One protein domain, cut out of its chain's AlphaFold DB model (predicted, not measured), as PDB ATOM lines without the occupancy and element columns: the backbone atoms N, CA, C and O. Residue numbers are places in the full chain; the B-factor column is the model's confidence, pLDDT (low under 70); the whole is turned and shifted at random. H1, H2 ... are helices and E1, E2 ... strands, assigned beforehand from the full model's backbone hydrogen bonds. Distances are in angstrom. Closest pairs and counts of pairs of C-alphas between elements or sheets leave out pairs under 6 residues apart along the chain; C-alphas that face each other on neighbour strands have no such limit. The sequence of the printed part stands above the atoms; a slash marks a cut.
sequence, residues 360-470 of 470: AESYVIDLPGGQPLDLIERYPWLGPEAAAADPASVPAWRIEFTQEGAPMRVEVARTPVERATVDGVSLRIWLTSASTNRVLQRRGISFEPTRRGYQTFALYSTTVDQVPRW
ATOM      1  N   ALA A 360     457.029  64.936 660.679       90.62
ATOM      2  CA  ALA A 360     458.353  64.325 660.754       90.62
ATOM      3  C   ALA A 360     458.362  63.106 661.692       90.62
ATOM      4  O   ALA A 360     458.234  63.253 662.914       90.62
ATOM      5  N   GLU A 361     458.605  61.919 661.127       87.62
ATOM      6  CA  GLU A 361     458.824  60.689 661.897       87.62
ATOM      7  C   GLU A 361     459.991  60.870 662.878       87.62
ATOM      8  O   GLU A 361     461.036  61.452 662.562       87.62
ATOM      9  N   SER A 362     459.815  60.379 664.104       90.00
ATOM     10  CA  SER A 362     460.832  60.486 665.142       90.00
ATOM     11  C   SER A 362     461.139  59.187 665.861       90.00
ATOM     12  O   SER A 362     462.316  58.932 666.098       90.00
ATOM     13  N   TYR A 363     460.160  58.368 666.233       95.06
ATOM     14  CA  TYR A 363     460.444  57.066 666.838       95.06
ATOM     15  C   TYR A 363     459.370  56.035 666.510       95.06
ATOM     16  O   TYR A 363     458.232  56.387 666.220       95.06
ATOM     17  N   VAL A 364     459.753  54.762 666.577       97.31
ATOM     18  CA  VAL A 364     458.913  53.625 666.194       97.31
ATOM     19  C   VAL A 364     458.821  52.648 667.356       97.31
ATOM     20  O   VAL A 364     459.846  52.260 667.931       97.31
ATOM     21  N   ILE A 365     457.595  52.261 667.703       98.25
ATOM     22  CA  ILE A 365     457.302  51.325 668.789       98.25
ATOM     23  C   ILE A 365     456.578  50.115 668.227       98.25
ATOM     24  O   ILE A 365     455.553  50.257 667.569       98.25
ATOM     25  N   ASP A 366     457.079  48.932 668.562       98.50
ATOM     26  CA  ASP A 366     456.338  47.689 668.390       98.50
ATOM     27  C   ASP A 366     455.592  47.379 669.693       98.50
ATOM     28  O   ASP A 366     456.187  47.349 670.777       98.50
ATOM     29  N   LEU A 367     454.285  47.156 669.584       98.19
ATOM     30  CA  LEU A 367     453.389  46.717 670.648       98.19
ATOM     31  C   LEU A 367     452.976  45.258 670.410       98.19
ATOM     32  O   LEU A 367     452.889  44.836 669.253       98.19
ATOM     33  N   PRO A 368     452.686  44.477 671.467       97.31
ATOM     34  CA  PRO A 368     452.188  43.114 671.304       97.31
ATOM     35  C   PRO A 368     450.926  43.068 670.437       97.31
ATOM     36  O   PRO A 368     450.015  43.878 670.617       97.31
ATOM     37  N   GLY A 369     450.885  42.125 669.496       96.00
ATOM     38  CA  GLY A 369     449.694  41.833 668.703       96.00
ATOM     39  C   GLY A 369     448.761  40.839 669.403       96.00
ATOM     40  O   GLY A 369     448.828  40.645 670.618       96.00
ATOM     41  N   GLY A 370     447.876  40.197 668.643       95.00
ATOM     42  CA  GLY A 370     446.911  39.222 669.163       95.00
ATOM     43  C   GLY A 370     445.642  39.831 669.773       95.00
ATOM     44  O   GLY A 370     444.709  39.091 670.075       95.00
ATOM     45  N   GLN A 371     445.595  41.153 669.946       94.50
ATOM     46  CA  GLN A 371     444.434  41.911 670.418       94.50
ATOM     47  C   GLN A 371     444.155  43.097 669.483       94.50
ATOM     48  O   GLN A 371     445.100  43.595 668.854       94.50
ATOM     49  N   PRO A 372     442.892  43.556 669.381       93.38
ATOM     50  CA  PRO A 372     442.550  44.759 668.630       93.38
ATOM     51  C   PRO A 372     443.293  45.993 669.150       93.38
ATOM     52  O   PRO A 372     443.572  46.108 670.345       93.38
ATOM     53  N   LEU A 373     443.593  46.924 668.246       96.25
ATOM     54  CA  LEU A 373     444.194  48.214 668.565       96.25
ATOM     55  C   LEU A 373     443.130  49.306 668.364       96.25
ATOM     56  O   LEU A 373     442.848  49.664 667.225       96.25
ATOM     57  N   ASP A 374     442.557  49.858 669.443       97.38
ATOM     58  CA  ASP A 374     441.454  50.847 669.360       97.38
ATOM     59  C   ASP A 374     441.783  52.031 668.435       97.38
ATOM     60  O   ASP A 374     440.924  52.518 667.699       97.38
ATOM     61  N   LEU A 375     443.054  52.447 668.413       97.62
ATOM     62  CA  LEU A 375     443.546  53.494 667.524       97.62
ATOM     63  C   LEU A 375     443.261  53.183 666.043       97.62
ATOM     64  O   LEU A 375     442.749  54.042 665.336       97.62
ATOM     65  N   ILE A 376     443.567  51.974 665.553       96.75
ATOM     66  CA  ILE A 376     443.406  51.662 664.122       96.75
ATOM     67  C   ILE A 376     441.945  51.408 663.741       96.75
ATOM     68  O   ILE A 376     441.564  51.649 662.601       96.75
ATOM     69  N   GLU A 377     441.111  50.981 664.695       96.38
ATOM     70  CA  GLU A 377     439.662  50.870 664.484       96.38
ATOM     71  C   GLU A 377     439.012  52.239 664.261       96.38
ATOM     72  O   GLU A 377     438.072  52.354 663.475       96.38
ATOM     73  N   ARG A 378     439.505  53.276 664.953       96.81
ATOM     74  CA  ARG A 378     438.966  54.641 664.864       96.81
ATOM     75  C   ARG A 378     439.631  55.512 663.811       96.81
ATOM     76  O   ARG A 378     439.005  56.458 663.354       96.81
ATOM     77  N   TYR A 379     440.865  55.199 663.439       97.69
ATOM     78  CA  TYR A 379     441.645  55.944 662.453       97.69
ATOM     79  C   TYR A 379     442.225  54.984 661.403       97.69
ATOM     80  O   TYR A 379     443.448  54.850 661.304       97.69
ATOM     81  N   PRO A 380     441.389  54.286 660.609       97.50
ATOM     82  CA  PRO A 380     441.849  53.231 659.699       97.50
ATOM     83  C   PRO A 380     442.843  53.734 658.639       97.50
ATOM     84  O   PRO A 380     443.677  52.974 658.143       97.50
ATOM     85  N   TRP A 381     442.807  55.028 658.322       96.62
ATOM     86  CA  TRP A 381     443.742  55.681 657.408       96.62
ATOM     87  C   TRP A 381     445.175  55.798 657.955       96.62
ATOM     88  O   TRP A 381     446.092  55.977 657.156       96.62
ATOM     89  N   LEU A 382     445.415  55.620 659.267       97.62
ATOM     90  CA  LEU A 382     446.779  55.503 659.812       97.62
ATOM     91  C   LEU A 382     447.507  54.261 659.273       97.62
ATOM     92  O   LEU A 382     448.733  54.190 659.302       97.62
ATOM     93  N   GLY A 383     446.775  53.268 658.773       97.75
ATOM     94  CA  GLY A 383     447.357  52.055 658.222       97.75
ATOM     95  C   GLY A 383     446.288  51.153 657.626       97.75
ATOM     96  O   GLY A 383     445.859  50.228 658.308       97.75
ATOM     97  N   PRO A 384     445.879  51.348 656.360       96.94
ATOM     98  CA  PRO A 384     444.773  50.590 655.772       96.94
ATOM     99  C   PRO A 384     444.980  49.068 655.790       96.94
ATOM    100  O   PRO A 384     444.043  48.311 656.029       96.94
ATOM    101  N   GLU A 385     446.218  48.606 655.587       96.62
ATOM    102  CA  GLU A 385     446.560  47.180 655.688       96.62
ATOM    103  C   GLU A 385     446.486  46.666 657.134       96.62
ATOM    104  O   GLU A 385     446.045  45.543 657.362       96.62
ATOM    105  N   ALA A 386     446.885  47.489 658.108       97.38
ATOM    106  CA  ALA A 386     446.791  47.168 659.530       97.38
ATOM    107  C   ALA A 386     445.329  47.156 660.007       97.38
ATOM    108  O   ALA A 386     444.936  46.247 660.730       97.38
ATOM    109  N   ALA A 387     444.512  48.103 659.540       97.44
ATOM    110  CA  ALA A 387     443.079  48.182 659.820       97.44
ATOM    111  C   ALA A 387     442.306  46.971 659.273       97.44
ATOM    112  O   ALA A 387     441.329  46.529 659.869       97.44
ATOM    113  N   ALA A 388     442.747  46.424 658.137       97.44
ATOM    114  CA  ALA A 388     442.151  45.242 657.521       97.44
ATOM    115  C   ALA A 388     442.678  43.910 658.092       97.44
ATOM    116  O   ALA A 388     442.177  42.846 657.714       97.44
ATOM    117  N   ALA A 389     443.703  43.937 658.948       97.31
ATOM    118  CA  ALA A 389     444.299  42.731 659.504       97.31
ATOM    119  C   ALA A 389     443.402  42.112 660.584       97.31
ATOM    120  O   ALA A 389     442.809  42.816 661.395       97.31
ATOM    121  N   ASP A 390     443.353  40.779 660.636       97.06
ATOM    122  CA  ASP A 390     442.779  40.058 661.775       97.06
ATOM    123  C   ASP A 390     443.702  40.221 662.998       97.06
ATOM    124  O   ASP A 390     444.820  39.690 662.965       97.06
ATOM    125  N   PRO A 391     443.271  40.899 664.083       95.62
ATOM    126  CA  PRO A 391     444.126  41.160 665.238       95.62
ATOM    127  C   PRO A 391     444.715  39.896 665.870       95.62
ATOM    128  O   PRO A 391     445.851  39.927 666.341       95.62
ATOM    129  N   ALA A 392     443.995  38.768 665.832       96.06
ATOM    130  CA  ALA A 392     444.474  37.491 666.368       96.06
ATOM    131  C   ALA A 392     445.668  36.923 665.578       96.06
ATOM    132  O   ALA A 392     446.461  36.145 666.112       96.06
ATOM    133  N   SER A 393     445.802  37.326 664.314       96.62
ATOM    134  CA  SER A 393     446.870  36.918 663.403       96.62
ATOM    135  C   SER A 393     448.032  37.920 663.352       96.62
ATOM    136  O   SER A 393     449.057  37.631 662.730       96.62
ATOM    137  N   VAL A 394     447.901  39.087 663.992       97.81
ATOM    138  CA  VAL A 394     448.943  40.123 664.037       97.81
ATOM    139  C   VAL A 394     450.003  39.754 665.082       97.81
ATOM    140  O   VAL A 394     449.667  39.642 666.259       97.81
ATOM    141  N   PRO A 395     451.290  39.590 664.706       97.75
ATOM    142  CA  PRO A 395     452.355  39.301 665.672       97.75
ATOM    143  C   PRO A 395     452.665  40.496 666.581       97.75
ATOM    144  O   PRO A 395     452.854  40.337 667.788       97.75
ATOM    145  N   ALA A 396     452.731  41.687 665.989       98.31
ATOM    146  CA  ALA A 396     452.968  42.947 666.674       98.31
ATOM    147  C   ALA A 396     452.389  44.112 665.862       98.31
ATOM    148  O   ALA A 396     452.418  44.097 664.627       98.31
ATOM    149  N   TRP A 397     451.892  45.124 666.564       98.50
ATOM    150  CA  TRP A 397     451.488  46.400 665.984       98.50
ATOM    151  C   TRP A 397     452.681  47.349 666.001       98.50
ATOM    152  O   TRP A 397     453.201  47.655 667.070       98.50
ATOM    153  N   ARG A 398     453.115  47.824 664.837       98.50
ATOM    154  CA  ARG A 398     454.187  48.813 664.711       98.50
ATOM    155  C   ARG A 398     453.583  50.191 664.546       98.50
ATOM    156  O   ARG A 398     452.829  50.394 663.603       98.50
ATOM    157  N   ILE A 399     453.921  51.123 665.425       98.44
ATOM    158  CA  ILE A 399     453.405  52.491 665.383       98.44
ATOM    159  C   ILE A 399     454.566  53.471 665.226       98.44
ATOM    160  O   ILE A 399     455.509  53.472 666.023       98.44
ATOM    161  N   GLU A 400     454.485  54.303 664.191       97.81
ATOM    162  CA  GLU A 400     455.384  55.431 663.950       97.81
ATOM    163  C   GLU A 400     454.836  56.680 664.652       97.81
ATOM    164  O   GLU A 400     453.646  56.991 664.548       97.81
ATOM    165  N   PHE A 401     455.706  57.408 665.353       96.56
ATOM    166  CA  PHE A 401     455.344  58.597 666.119       96.56
ATOM    167  C   PHE A 401     456.161  59.827 665.723       96.56
ATOM    168  O   PHE A 401     457.365  59.744 665.440       96.56
ATOM    169  N   THR A 402     455.527  60.996 665.841       93.19
ATOM    170  CA  THR A 402     456.236  62.279 665.940       93.19
ATOM    171  C   THR A 402     457.065  62.335 667.223       93.19
ATOM    172  O   THR A 402     456.892  61.535 668.145       93.19
ATOM    173  N   GLN A 403     457.974  63.305 667.326       87.75
ATOM    174  CA  GLN A 403     458.834  63.449 668.504       87.75
ATOM    175  C   GLN A 403     458.020  63.661 669.788       87.75
ATOM    176  O   GLN A 403     458.380  63.157 670.854       87.75
ATOM    177  N   GLU A 404     456.924  64.400 669.673       86.75
ATOM    178  CA  GLU A 404     456.024  64.764 670.759       86.75
ATOM    179  C   GLU A 404     455.078  63.618 671.154       86.75
ATOM    180  O   GLU A 404     454.611  63.593 672.293       86.75
ATOM    181  N   GLY A 405     454.893  62.624 670.274       90.69
ATOM    182  CA  GLY A 405     454.134  61.399 670.541       90.69
ATOM    183  C   GLY A 405     452.792  61.277 669.827       90.69
ATOM    184  O   GLY A 405     451.990  60.430 670.212       90.69
ATOM    185  N   ALA A 406     452.560  62.071 668.783       93.25
ATOM    186  CA  ALA A 406     451.418  61.885 667.889       93.25
ATOM    187  C   ALA A 406     451.624  60.633 667.016       93.25
ATOM    188  O   ALA A 406     452.694  60.532 666.401       93.25
ATOM    189  N   PRO A 407     450.656  59.703 666.932       96.38
ATOM    190  CA  PRO A 407     450.734  58.579 666.011       96.38
ATOM    191  C   PRO A 407     450.603  59.070 664.567       96.38
ATOM    192  O   PRO A 407     449.760  59.909 664.257       96.38
ATOM    193  N   MET A 408     451.447  58.544 663.684       96.25
ATOM    194  CA  MET A 408     451.482  58.926 662.270       96.25
ATOM    195  C   MET A 408     451.114  57.777 661.343       96.25
ATOM    196  O   MET A 408     450.528  57.997 660.285       96.25
ATOM    197  N   ARG A 409     451.486  56.554 661.730       97.44
ATOM    198  CA  ARG A 409     451.300  55.368 660.902       97.44
ATOM    199  C   ARG A 409     451.263  54.104 661.744       97.44
ATOM    200  O   ARG A 409     451.970  54.018 662.746       97.44
ATOM    201  N   VAL A 410     450.469  53.128 661.313       98.31
ATOM    202  CA  VAL A 410     450.395  51.794 661.918       98.31
ATOM    203  C   VAL A 410     450.652  50.726 660.857       98.31
ATOM    204  O   VAL A 410     450.029  50.715 659.796       98.31
ATOM    205  N   GLU A 411     451.553  49.798 661.157       98.00
ATOM    206  CA  GLU A 411     451.872  48.641 660.322       98.00
ATOM    207  C   GLU A 411     451.777  47.333 661.123       98.00
ATOM    208  O   GLU A 411     451.819  47.312 662.355       98.00
ATOM    209  N   VAL A 412     451.702  46.208 660.407       98.12
ATOM    210  CA  VAL A 412     451.845  44.870 660.995       98.12
ATOM    211  C   VAL A 412     453.324  44.484 660.996       98.12
ATOM    212  O   VAL A 412     453.912  44.195 659.947       98.12
ATOM    213  N   ALA A 413     453.932  44.434 662.180       96.94
ATOM    214  CA  ALA A 413     455.288  43.926 662.346       96.94
ATOM    215  C   ALA A 413     455.313  42.391 662.293       96.94
ATOM    216  O   ALA A 413     454.417  41.692 662.765       96.94
ATOM    217  N   ARG A 414     456.383  41.846 661.704       94.31
ATOM    218  CA  ARG A 414     456.542  40.394 661.490       94.31
ATOM    219  C   ARG A 414     457.046  39.645 662.719       94.31
ATOM    220  O   ARG A 414     456.891  38.429 662.794       94.31
ATOM    221  N   THR A 415     457.702  40.353 663.629       96.31
ATOM    222  CA  THR A 415     458.327  39.769 664.813       96.31
ATOM    223  C   THR A 415     457.426  40.038 666.012       96.31
ATOM    224  O   THR A 415     457.165  41.206 666.291       96.31
ATOM    225  N   PRO A 416     456.946  39.003 666.721       97.56
ATOM    226  CA  PRO A 416     456.155  39.211 667.924       97.56
ATOM    227  C   PRO A 416     457.006  39.832 669.034       97.56
ATOM    228  O   PRO A 416     458.198  39.535 669.162       97.56
ATOM    229  N   VAL A 417     456.370  40.654 669.864       97.44
ATOM    230  CA  VAL A 417     456.983  41.281 671.041       97.44
ATOM    231  C   VAL A 417     456.119  41.019 672.271       97.44
ATOM    232  O   VAL A 417     454.895  41.000 672.188       97.44
ATOM    233  N   GLU A 418     456.746  40.794 673.426       95.81
ATOM    234  CA  GLU A 418     456.032  40.495 674.684       95.81
ATOM    235  C   GLU A 418     455.566  41.764 675.422       95.81
ATOM    236  O   GLU A 418     454.684  41.721 676.279       95.81
ATOM    237  N   ARG A 419     456.177  42.907 675.101       96.56
ATOM    238  CA  ARG A 419     455.910  44.232 675.672       96.56
ATOM    239  C   ARG A 419     456.323  45.309 674.680       96.56
ATOM    240  O   ARG A 419     457.025  44.994 673.724       96.56
ATOM    241  N   ALA A 420     455.969  46.567 674.945       97.75
ATOM    242  CA  ALA A 420     456.420  47.684 674.118       97.75
ATOM    243  C   ALA A 420     457.953  47.694 673.941       97.75
ATOM    244  O   ALA A 420     458.715  47.706 674.921       97.75
ATOM    245  N   THR A 421     458.408  47.717 672.692       97.44
ATOM    246  CA  THR A 421     459.828  47.794 672.326       97.44
ATOM    247  C   THR A 421     460.072  48.915 671.335       97.44
ATOM    248  O   THR A 421     459.253  49.164 670.459       97.44
ATOM    249  N   VAL A 422     461.220  49.581 671.458       97.00
ATOM    250  CA  VAL A 422     461.646  50.593 670.486       97.00
ATOM    251  C   VAL A 422     462.310  49.885 669.313       97.00
ATOM    252  O   VAL A 422     463.362  49.272 669.498       97.00
ATOM    253  N   ASP A 423     461.713  49.986 668.129       95.44
ATOM    254  CA  ASP A 423     462.308  49.486 666.884       95.44
ATOM    255  C   ASP A 423     463.346  50.479 666.342       95.44
ATOM    256  O   ASP A 423     464.454  50.100 665.961       95.44
ATOM    257  N   GLY A 424     463.023  51.774 666.394       92.38
ATOM    258  CA  GLY A 424     463.863  52.822 665.830       92.38
ATOM    259  C   GLY A 424     463.657  54.190 666.469       92.38
ATOM    260  O   GLY A 424     462.611  54.491 667.044       92.38
ATOM    261  N   VAL A 425     464.686  55.030 666.359       92.06
ATOM    262  CA  VAL A 425     464.617  56.465 666.651       92.06
ATOM    263  C   VAL A 425     465.343  57.238 665.555       92.06
ATOM    264  O   VAL A 425     466.351  56.774 665.018       92.06
ATOM    265  N   SER A 426     464.877  58.444 665.264       89.88
ATOM    266  CA  SER A 426     465.487  59.331 664.285       89.88
ATOM    267  C   SER A 426     466.876  59.790 664.731       89.88
ATOM    268  O   SER A 426     467.196  59.880 665.925       89.88
ATOM    269  N   LEU A 427     467.709  60.172 663.757       84.12
ATOM    270  CA  LEU A 427     469.028  60.758 664.019       84.12
ATOM    271  C   LEU A 427     468.939  61.990 664.924       84.12
ATOM    272  O   LEU A 427     469.834  62.222 665.736       84.12
ATOM    273  N   ARG A 428     467.846  62.759 664.835       81.50
ATOM    274  CA  ARG A 428     467.610  63.918 665.700       81.50
ATOM    275  C   ARG A 428     467.544  63.503 667.167       81.50
ATOM    276  O   ARG A 428     468.285  64.071 667.972       81.50
ATOM    277  N   ILE A 429     466.730  62.505 667.518       82.00
ATOM    278  CA  ILE A 429     466.669  61.970 668.888       82.00
ATOM    279  C   ILE A 429     468.047  61.448 669.305       82.00
ATOM    280  O   ILE A 429     468.534  61.767 670.394       82.00
ATOM    281  N   TRP A 430     468.706  60.704 668.414       81.25
ATOM    282  CA  TRP A 430     469.989  60.065 668.687       81.25
ATOM    283  C   TRP A 430     471.120  61.067 668.989       81.25
ATOM    284  O   TRP A 430     471.932  60.832 669.890       81.25
ATOM    285  N   LEU A 431     471.162  62.192 668.263       76.50
ATOM    286  CA  LEU A 431     472.228  63.199 668.334       76.50
ATOM    287  C   LEU A 431     471.949  64.331 669.328       76.50
ATOM    288  O   LEU A 431     472.877  64.832 669.962       76.50
ATOM    289  N   THR A 432     470.693  64.767 669.460       64.69
ATOM    290  CA  THR A 432     470.369  66.038 670.141       64.69
ATOM    291  C   THR A 432     469.739  65.868 671.521       64.69
ATOM    292  O   THR A 432     469.544  66.861 672.217       64.69
ATOM    293  N   SER A 433     469.470  64.629 671.961       61.62
ATOM    294  CA  SER A 433     468.653  64.362 673.160       61.62
ATOM    295  C   SER A 433     467.291  65.062 673.093       61.62
ATOM    296  O   SER A 433     466.795  65.560 674.106       61.62
ATOM    297  N   ALA A 434     466.719  65.149 671.887       65.50
ATOM    298  CA  ALA A 434     465.399  65.720 671.704       65.50
ATOM    299  C   ALA A 434     464.384  64.984 672.592       65.50
ATOM    300  O   ALA A 434     464.451  63.764 672.760       65.50
ATOM    301  N   SER A 435     463.500  65.750 673.232       73.38
ATOM    302  CA  SER A 435     462.586  65.213 674.235       73.38
ATOM    303  C   SER A 435     461.519  64.360 673.567       73.38
ATOM    304  O   SER A 435     460.772  64.863 672.744       73.38
ATOM    305  N   THR A 436     461.393  63.105 673.984       81.44
ATOM    306  CA  THR A 436     460.281  62.213 673.617       81.44
ATOM    307  C   THR A 436     459.167  62.266 674.663       81.44
ATOM    308  O   THR A 436     458.646  61.245 675.093       81.44
ATOM    309  N   ASN A 437     458.918  63.439 675.255       81.25
ATOM    310  CA  ASN A 437     458.061  63.590 676.443       81.25
ATOM    311  C   ASN A 437     458.414  62.605 677.589       81.25
ATOM    312  O   ASN A 437     457.576  62.212 678.402       81.25
ATOM    313  N   ARG A 438     459.694  62.210 677.678       85.25
ATOM    314  CA  ARG A 438     460.231  61.214 678.624       85.25
ATOM    315  C   ARG A 438     459.690  59.791 678.437       85.25
ATOM    316  O   ARG A 438     459.853  58.987 679.355       85.25
ATOM    317  N   VAL A 439     459.072  59.458 677.306       91.25
ATOM    318  CA  VAL A 439     458.615  58.084 677.046       91.25
ATOM    319  C   VAL A 439     459.783  57.161 676.720       91.25
ATOM    320  O   VAL A 439     459.730  55.994 677.083       91.25
ATOM    321  N   LEU A 440     460.882  57.680 676.157       92.56
ATOM    322  CA  LEU A 440     462.083  56.898 675.839       92.56
ATOM    323  C   LEU A 440     463.302  57.341 676.655       92.56
ATOM    324  O   LEU A 440     463.457  58.517 676.991       92.56
ATOM    325  N   GLN A 441     464.203  56.397 676.918       90.50
ATOM    326  CA  GLN A 441     465.539  56.654 677.451       90.50
ATOM    327  C   GLN A 441     466.601  55.902 676.652       90.50
ATOM    328  O   GLN A 441     466.363  54.814 676.130       90.50
ATOM    329  N   ARG A 442     467.803  56.481 676.579       89.06
ATOM    330  CA  ARG A 442     468.955  55.839 675.947       89.06
ATOM    331  C   ARG A 442     469.583  54.822 676.899       89.06
ATOM    332  O   ARG A 442     469.914  55.165 678.032       89.06
ATOM    333  N   ARG A 443     469.841  53.609 676.406       87.44
ATOM    334  CA  ARG A 443     470.563  52.546 677.113       87.44
ATOM    335  C   ARG A 443     471.724  52.048 676.253       87.44
ATOM    336  O   ARG A 443     471.576  51.199 675.383       87.44
ATOM    337  N   GLY A 444     472.910  52.610 676.487       86.75
ATOM    338  CA  GLY A 444     474.087  52.330 675.663       86.75
ATOM    339  C   GLY A 444     473.898  52.815 674.222       86.75
ATOM    340  O   GLY A 444     473.817  54.023 673.972       86.75
ATOM    341  N   ILE A 445     473.849  51.873 673.277       86.56
ATOM    342  CA  ILE A 445     473.676  52.148 671.841       86.56
ATOM    343  C   ILE A 445     472.221  52.036 671.362       86.56
ATOM    344  O   ILE A 445     471.961  52.336 670.201       86.56
ATOM    345  N   SER A 446     471.291  51.637 672.231       89.62
ATOM    346  CA  SER A 446     469.867  51.501 671.916       89.62
ATOM    347  C   SER A 446     469.003  52.441 672.760       89.62
ATOM    348  O   SER A 446     469.494  53.179 673.624       89.62
ATOM    349  N   PHE A 447     467.700  52.420 672.486       93.44
ATOM    350  CA  PHE A 447     466.671  53.094 673.268       93.44
ATOM    351  C   PHE A 447     465.696  52.061 673.829       93.44
ATOM    352  O   PHE A 447     465.502  50.995 673.251       93.44
ATOM    353  N   GLU A 448     465.095  52.382 674.965       94.88
ATOM    354  CA  GLU A 448     464.023  51.595 675.572       94.88
ATOM    355  C   GLU A 448     462.952  52.534 676.146       94.88
ATOM    356  O   GLU A 448     463.265  53.693 676.465       94.88
ATOM    357  N   PRO A 449     461.700  52.071 676.301       96.25
ATOM    358  CA  PRO A 449     460.691  52.833 677.016       96.25
ATOM    359  C   PRO A 449     461.098  53.059 678.480       96.25
ATOM    360  O   PRO A 449     461.658  52.184 679.141       96.25
ATOM    361  N   THR A 450     460.807  54.244 679.010       94.38
ATOM    362  CA  THR A 450     460.883  54.512 680.453       94.38
ATOM    363  C   THR A 450     459.665  53.921 681.164       94.38
ATOM    364  O   THR A 450     458.728  53.463 680.517       94.38
ATOM    365  N   ARG A 451     459.589  54.029 682.500       92.94
ATOM    366  CA  ARG A 451     458.341  53.734 683.232       92.94
ATOM    367  C   ARG A 451     457.144  54.511 682.668       92.94
ATOM    368  O   ARG A 451     456.083  53.930 682.499       92.94
ATOM    369  N   ARG A 452     457.324  55.801 682.349       91.44
ATOM    370  CA  ARG A 452     456.269  56.611 681.717       91.44
ATOM    371  C   ARG A 452     455.957  56.088 680.317       91.44
ATOM    372  O   ARG A 452     454.794  56.004 679.970       91.44
ATOM    373  N   GLY A 453     456.979  55.715 679.546       95.00
ATOM    374  CA  GLY A 453     456.787  55.125 678.222       95.00
ATOM    375  C   GLY A 453     455.965  53.848 678.264       95.00
ATOM    376  O   GLY A 453     454.986  53.751 677.544       95.00
ATOM    377  N   TYR A 454     456.290  52.908 679.155       96.94
ATOM    378  CA  TYR A 454     455.492  51.692 679.325       96.94
ATOM    379  C   TYR A 454     454.041  51.993 679.702       96.94
ATOM    380  O   TYR A 454     453.149  51.392 679.121       96.94
ATOM    381  N   GLN A 455     453.797  52.957 680.595       95.00
ATOM    382  CA  GLN A 455     452.437  53.399 680.925       95.00
ATOM    383  C   GLN A 455     451.715  53.974 679.700       95.00
ATOM    384  O   GLN A 455     450.609  53.549 679.393       95.00
ATOM    385  N   THR A 456     452.347  54.894 678.968       94.94
ATOM    386  CA  THR A 456     451.777  55.489 677.753       94.94
ATOM    387  C   THR A 456     451.485  54.432 676.692       94.94
ATOM    388  O   THR A 456     450.405  54.418 676.127       94.94
ATOM    389  N   PHE A 457     452.409  53.512 676.429       97.50
ATOM    390  CA  PHE A 457     452.217  52.481 675.411       97.50
ATOM    391  C   PHE A 457     451.215  51.404 675.839       97.50
ATOM    392  O   PHE A 457     450.537  50.837 674.987       97.50
ATOM    393  N   ALA A 458     451.066  51.150 677.142       97.25
ATOM    394  CA  ALA A 458     450.014  50.277 677.644       97.25
ATOM    395  C   ALA A 458     448.622  50.863 677.367       97.25
ATOM    396  O   ALA A 458     447.715  50.096 677.063       97.25
ATOM    397  N   LEU A 459     448.460  52.197 677.389       96.50
ATOM    398  CA  LEU A 459     447.200  52.852 677.014       96.50
ATOM    399  C   LEU A 459     446.806  52.525 675.569       96.50
ATOM    400  O   LEU A 459     445.674  52.126 675.332       96.50
ATOM    401  N   TYR A 460     447.744  52.584 674.617       97.25
ATOM    402  CA  TYR A 460     447.477  52.180 673.227       97.25
ATOM    403  C   TYR A 460     447.014  50.719 673.123       97.25
ATOM    404  O   TYR A 460     446.124  50.414 672.341       97.25
ATOM    405  N   SER A 461     447.582  49.822 673.933       96.69
ATOM    406  CA  SER A 461     447.269  48.383 673.931       96.69
ATOM    407  C   SER A 461     446.158  47.963 674.904       96.69
ATOM    408  O   SER A 461     445.961  46.766 675.113       96.69
ATOM    409  N   THR A 462     445.469  48.907 675.548       96.50
ATOM    410  CA  THR A 462     444.399  48.592 676.504       96.50
ATOM    411  C   THR A 462     443.136  48.153 675.764       96.50
ATOM    412  O   THR A 462     442.749  48.742 674.757       96.50
ATOM    413  N   THR A 463     442.479  47.116 676.268       95.12
ATOM    414  CA  THR A 463     441.169  46.653 675.802       95.12
ATOM    415  C   THR A 463     440.153  46.773 676.934       95.12
ATOM    416  O   THR A 463     440.504  47.077 678.074       95.12
ATOM    417  N   VAL A 464     438.882  46.501 676.636       92.38
ATOM    418  CA  VAL A 464     437.816  46.478 677.648       92.38
ATOM    419  C   VAL A 464     438.098  45.509 678.808       92.38
ATOM    420  O   VAL A 464     437.693  45.783 679.934       92.38
ATOM    421  N   ASP A 465     438.817  44.413 678.550       89.69
ATOM    422  CA  ASP A 465     439.052  43.344 679.529       89.69
ATOM    423  C   ASP A 465     440.475  43.347 680.106       89.69
ATOM    424  O   ASP A 465     440.752  42.658 681.092       89.69
ATOM    425  N   GLN A 466     441.409  44.068 679.478       90.19
ATOM    426  CA  GLN A 466     442.826  43.940 679.788       90.19
ATOM    427  C   GLN A 466     443.589  45.254 679.633       90.19
ATOM    428  O   GLN A 466     443.585  45.891 678.583       90.19
ATOM    429  N   VAL A 467     444.383  45.565 680.654       92.75
ATOM    430  CA  VAL A 467     445.471  46.541 680.594       92.75
ATOM    431  C   VAL A 467     446.812  45.797 680.688       92.75
ATOM    432  O   VAL A 467     447.032  45.032 681.634       92.75
ATOM    433  N   PRO A 468     447.721  45.941 679.707       93.19
ATOM    434  CA  PRO A 468     449.046  45.333 679.795       93.19
ATOM    435  C   PRO A 468     449.841  45.887 680.979       93.19
ATOM    436  O   PRO A 468     449.799  47.082 681.229       93.19
ATOM    437  N   ARG A 469     450.604  45.033 681.677       89.56
ATOM    438  CA  ARG A 469     451.527  45.426 682.758       89.56
ATOM    439  C   ARG A 469     452.955  45.048 682.363       89.56
ATOM    440  O   ARG A 469     453.259  43.859 682.267       89.56
ATOM    441  N   TRP A 470     453.813  46.044 682.131       89.69
ATOM    442  CA  TRP A 470     455.171  45.871 681.591       89.69
ATOM    443  C   TRP A 470     456.279  46.451 682.464       89.69
ATOM    444  O   TRP A 470     456.024  47.459 683.166       89.69
TER     445      TRP A 470
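AT A GLANCE: This is residues 360 to 470 of the 470 residues of the protein "Peptidase_M23 domain-containing protein" of Rhodothermaceae bacterium (UniProt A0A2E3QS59). Picture a strongly twisted antiparallel wall of four strands, E3, E2, E1 and E4 in that order across it, with the helix H4 crossing one face over E1 and E4. The short helices H1 and H2 pack at the E3 end of the wall, a small hairpin of E5 and E6 packs beside E4 at the other end, H3 lies out beyond E4, and residues 461 to 470 fold back past H4. The printed part has 111 residues, with four named helices and six named strands in the order E1, H1, H2, E2, E3, E4, H3, E5, E6, H4; the class is mixed, helices and strands, with 57 residues in named elements. The whole is compact, with a radius of gyration of the C-alphas of 13.4 A and spans of 38 by 28 by 22 A.

IN THESE COORDINATES: Start at C-alpha 363, at (460.444, 57.066, 666.838), where E1, residues 363 to 368, begins; it runs 16.8 A. After it come two short helices, H1 at residues 374 to 378, 6.4 A long, and H2 at residues 384 to 387, 5.0 A long. Next look for E2, residues 396 to 401, and E3, residues 407 to 413, each 15.8 A from first to last C-alpha; E3 begins at (450.734, 58.579, 666.011). E4, residues 421 to 425, runs 11.4 A, and H3, residues 427 to 432, runs 8.2 A. E5, residues 440 to 443, measures 9.6 A and E6, residues 446 to 449, measures 10.6 A. H4, residues 451 to 460, runs 14.9 A and ends at C-alpha 460, at (447.477, 52.180, 673.227).

HOW THE PARTS SIT: Begin with E1, an inner strand, and its antiparallel neighbour E4, at 164 degrees between directions; N 364 and O 424 are 2.9 A apart, within hydrogen-bond range. E2 is the other neighbour of E1, antiparallel at 156 degrees, with N 367 and O 397 2.8 A apart. E2 and E3 form a hairpin, antiparallel at 155 degrees, with N 398 and O 411 2.8 A apart. At the edge strand E3, find Ala 386 of H2, whose C-alpha is 5.3 A from that of Glu 411, the closest pair. H2 is on the sheet at a height of 6.3 A, over none of its strands, but only just: 2 of its 4 C-alphas fall on E3. H1 and H2 only just touch, with 3 pairs of C-alphas within 8 A, the closest being Ile 376 and Ala 387 at 5.5 A; H1 only grazes the sheet, with residues 375 to 376. H4 is on the same face as H2, at a height of 10.5 A over a local plane fitted to just 6 C-alphas of the sheet; it is over E1 and E4 and runs across the strands, at 65 degrees to E1 on the local plane. At the other edge strand, E4, the closest C-alphas to E6 are Val 422 and Glu 448, 5.7 A apart. E5 and E6 form a hairpin, antiparallel at 141 degrees, with N 443 and O 446 2.8 A apart. The closest C-alphas of E5 and H4 are Leu 440 and Gly 453, 6.1 A apart. H3 is not on the four-stranded sheet, but only just, with 4 pairs of C-alphas within 10 A, and it is apart from H4. In H1 and H3 every O i to N i+4 pair is within hydrogen-bond range, in H4 5 of 6 are, and H2 is too short for such a pair.

THE WHOLE: Look at Leu 431 and Asp 465 for the two C-alphas farthest apart, at 40.3 A. The printed part has no cut and ends at residue 470, the chain's last, whose C-alpha is 28.0 A from that of Ala 360. No link is long; those from H2 to E2, E3 to E4 and H3 to E5 are short, and the others are tight. The mean pLDDT of the printed part is 92.9, and residues 432 to 434 are under 70.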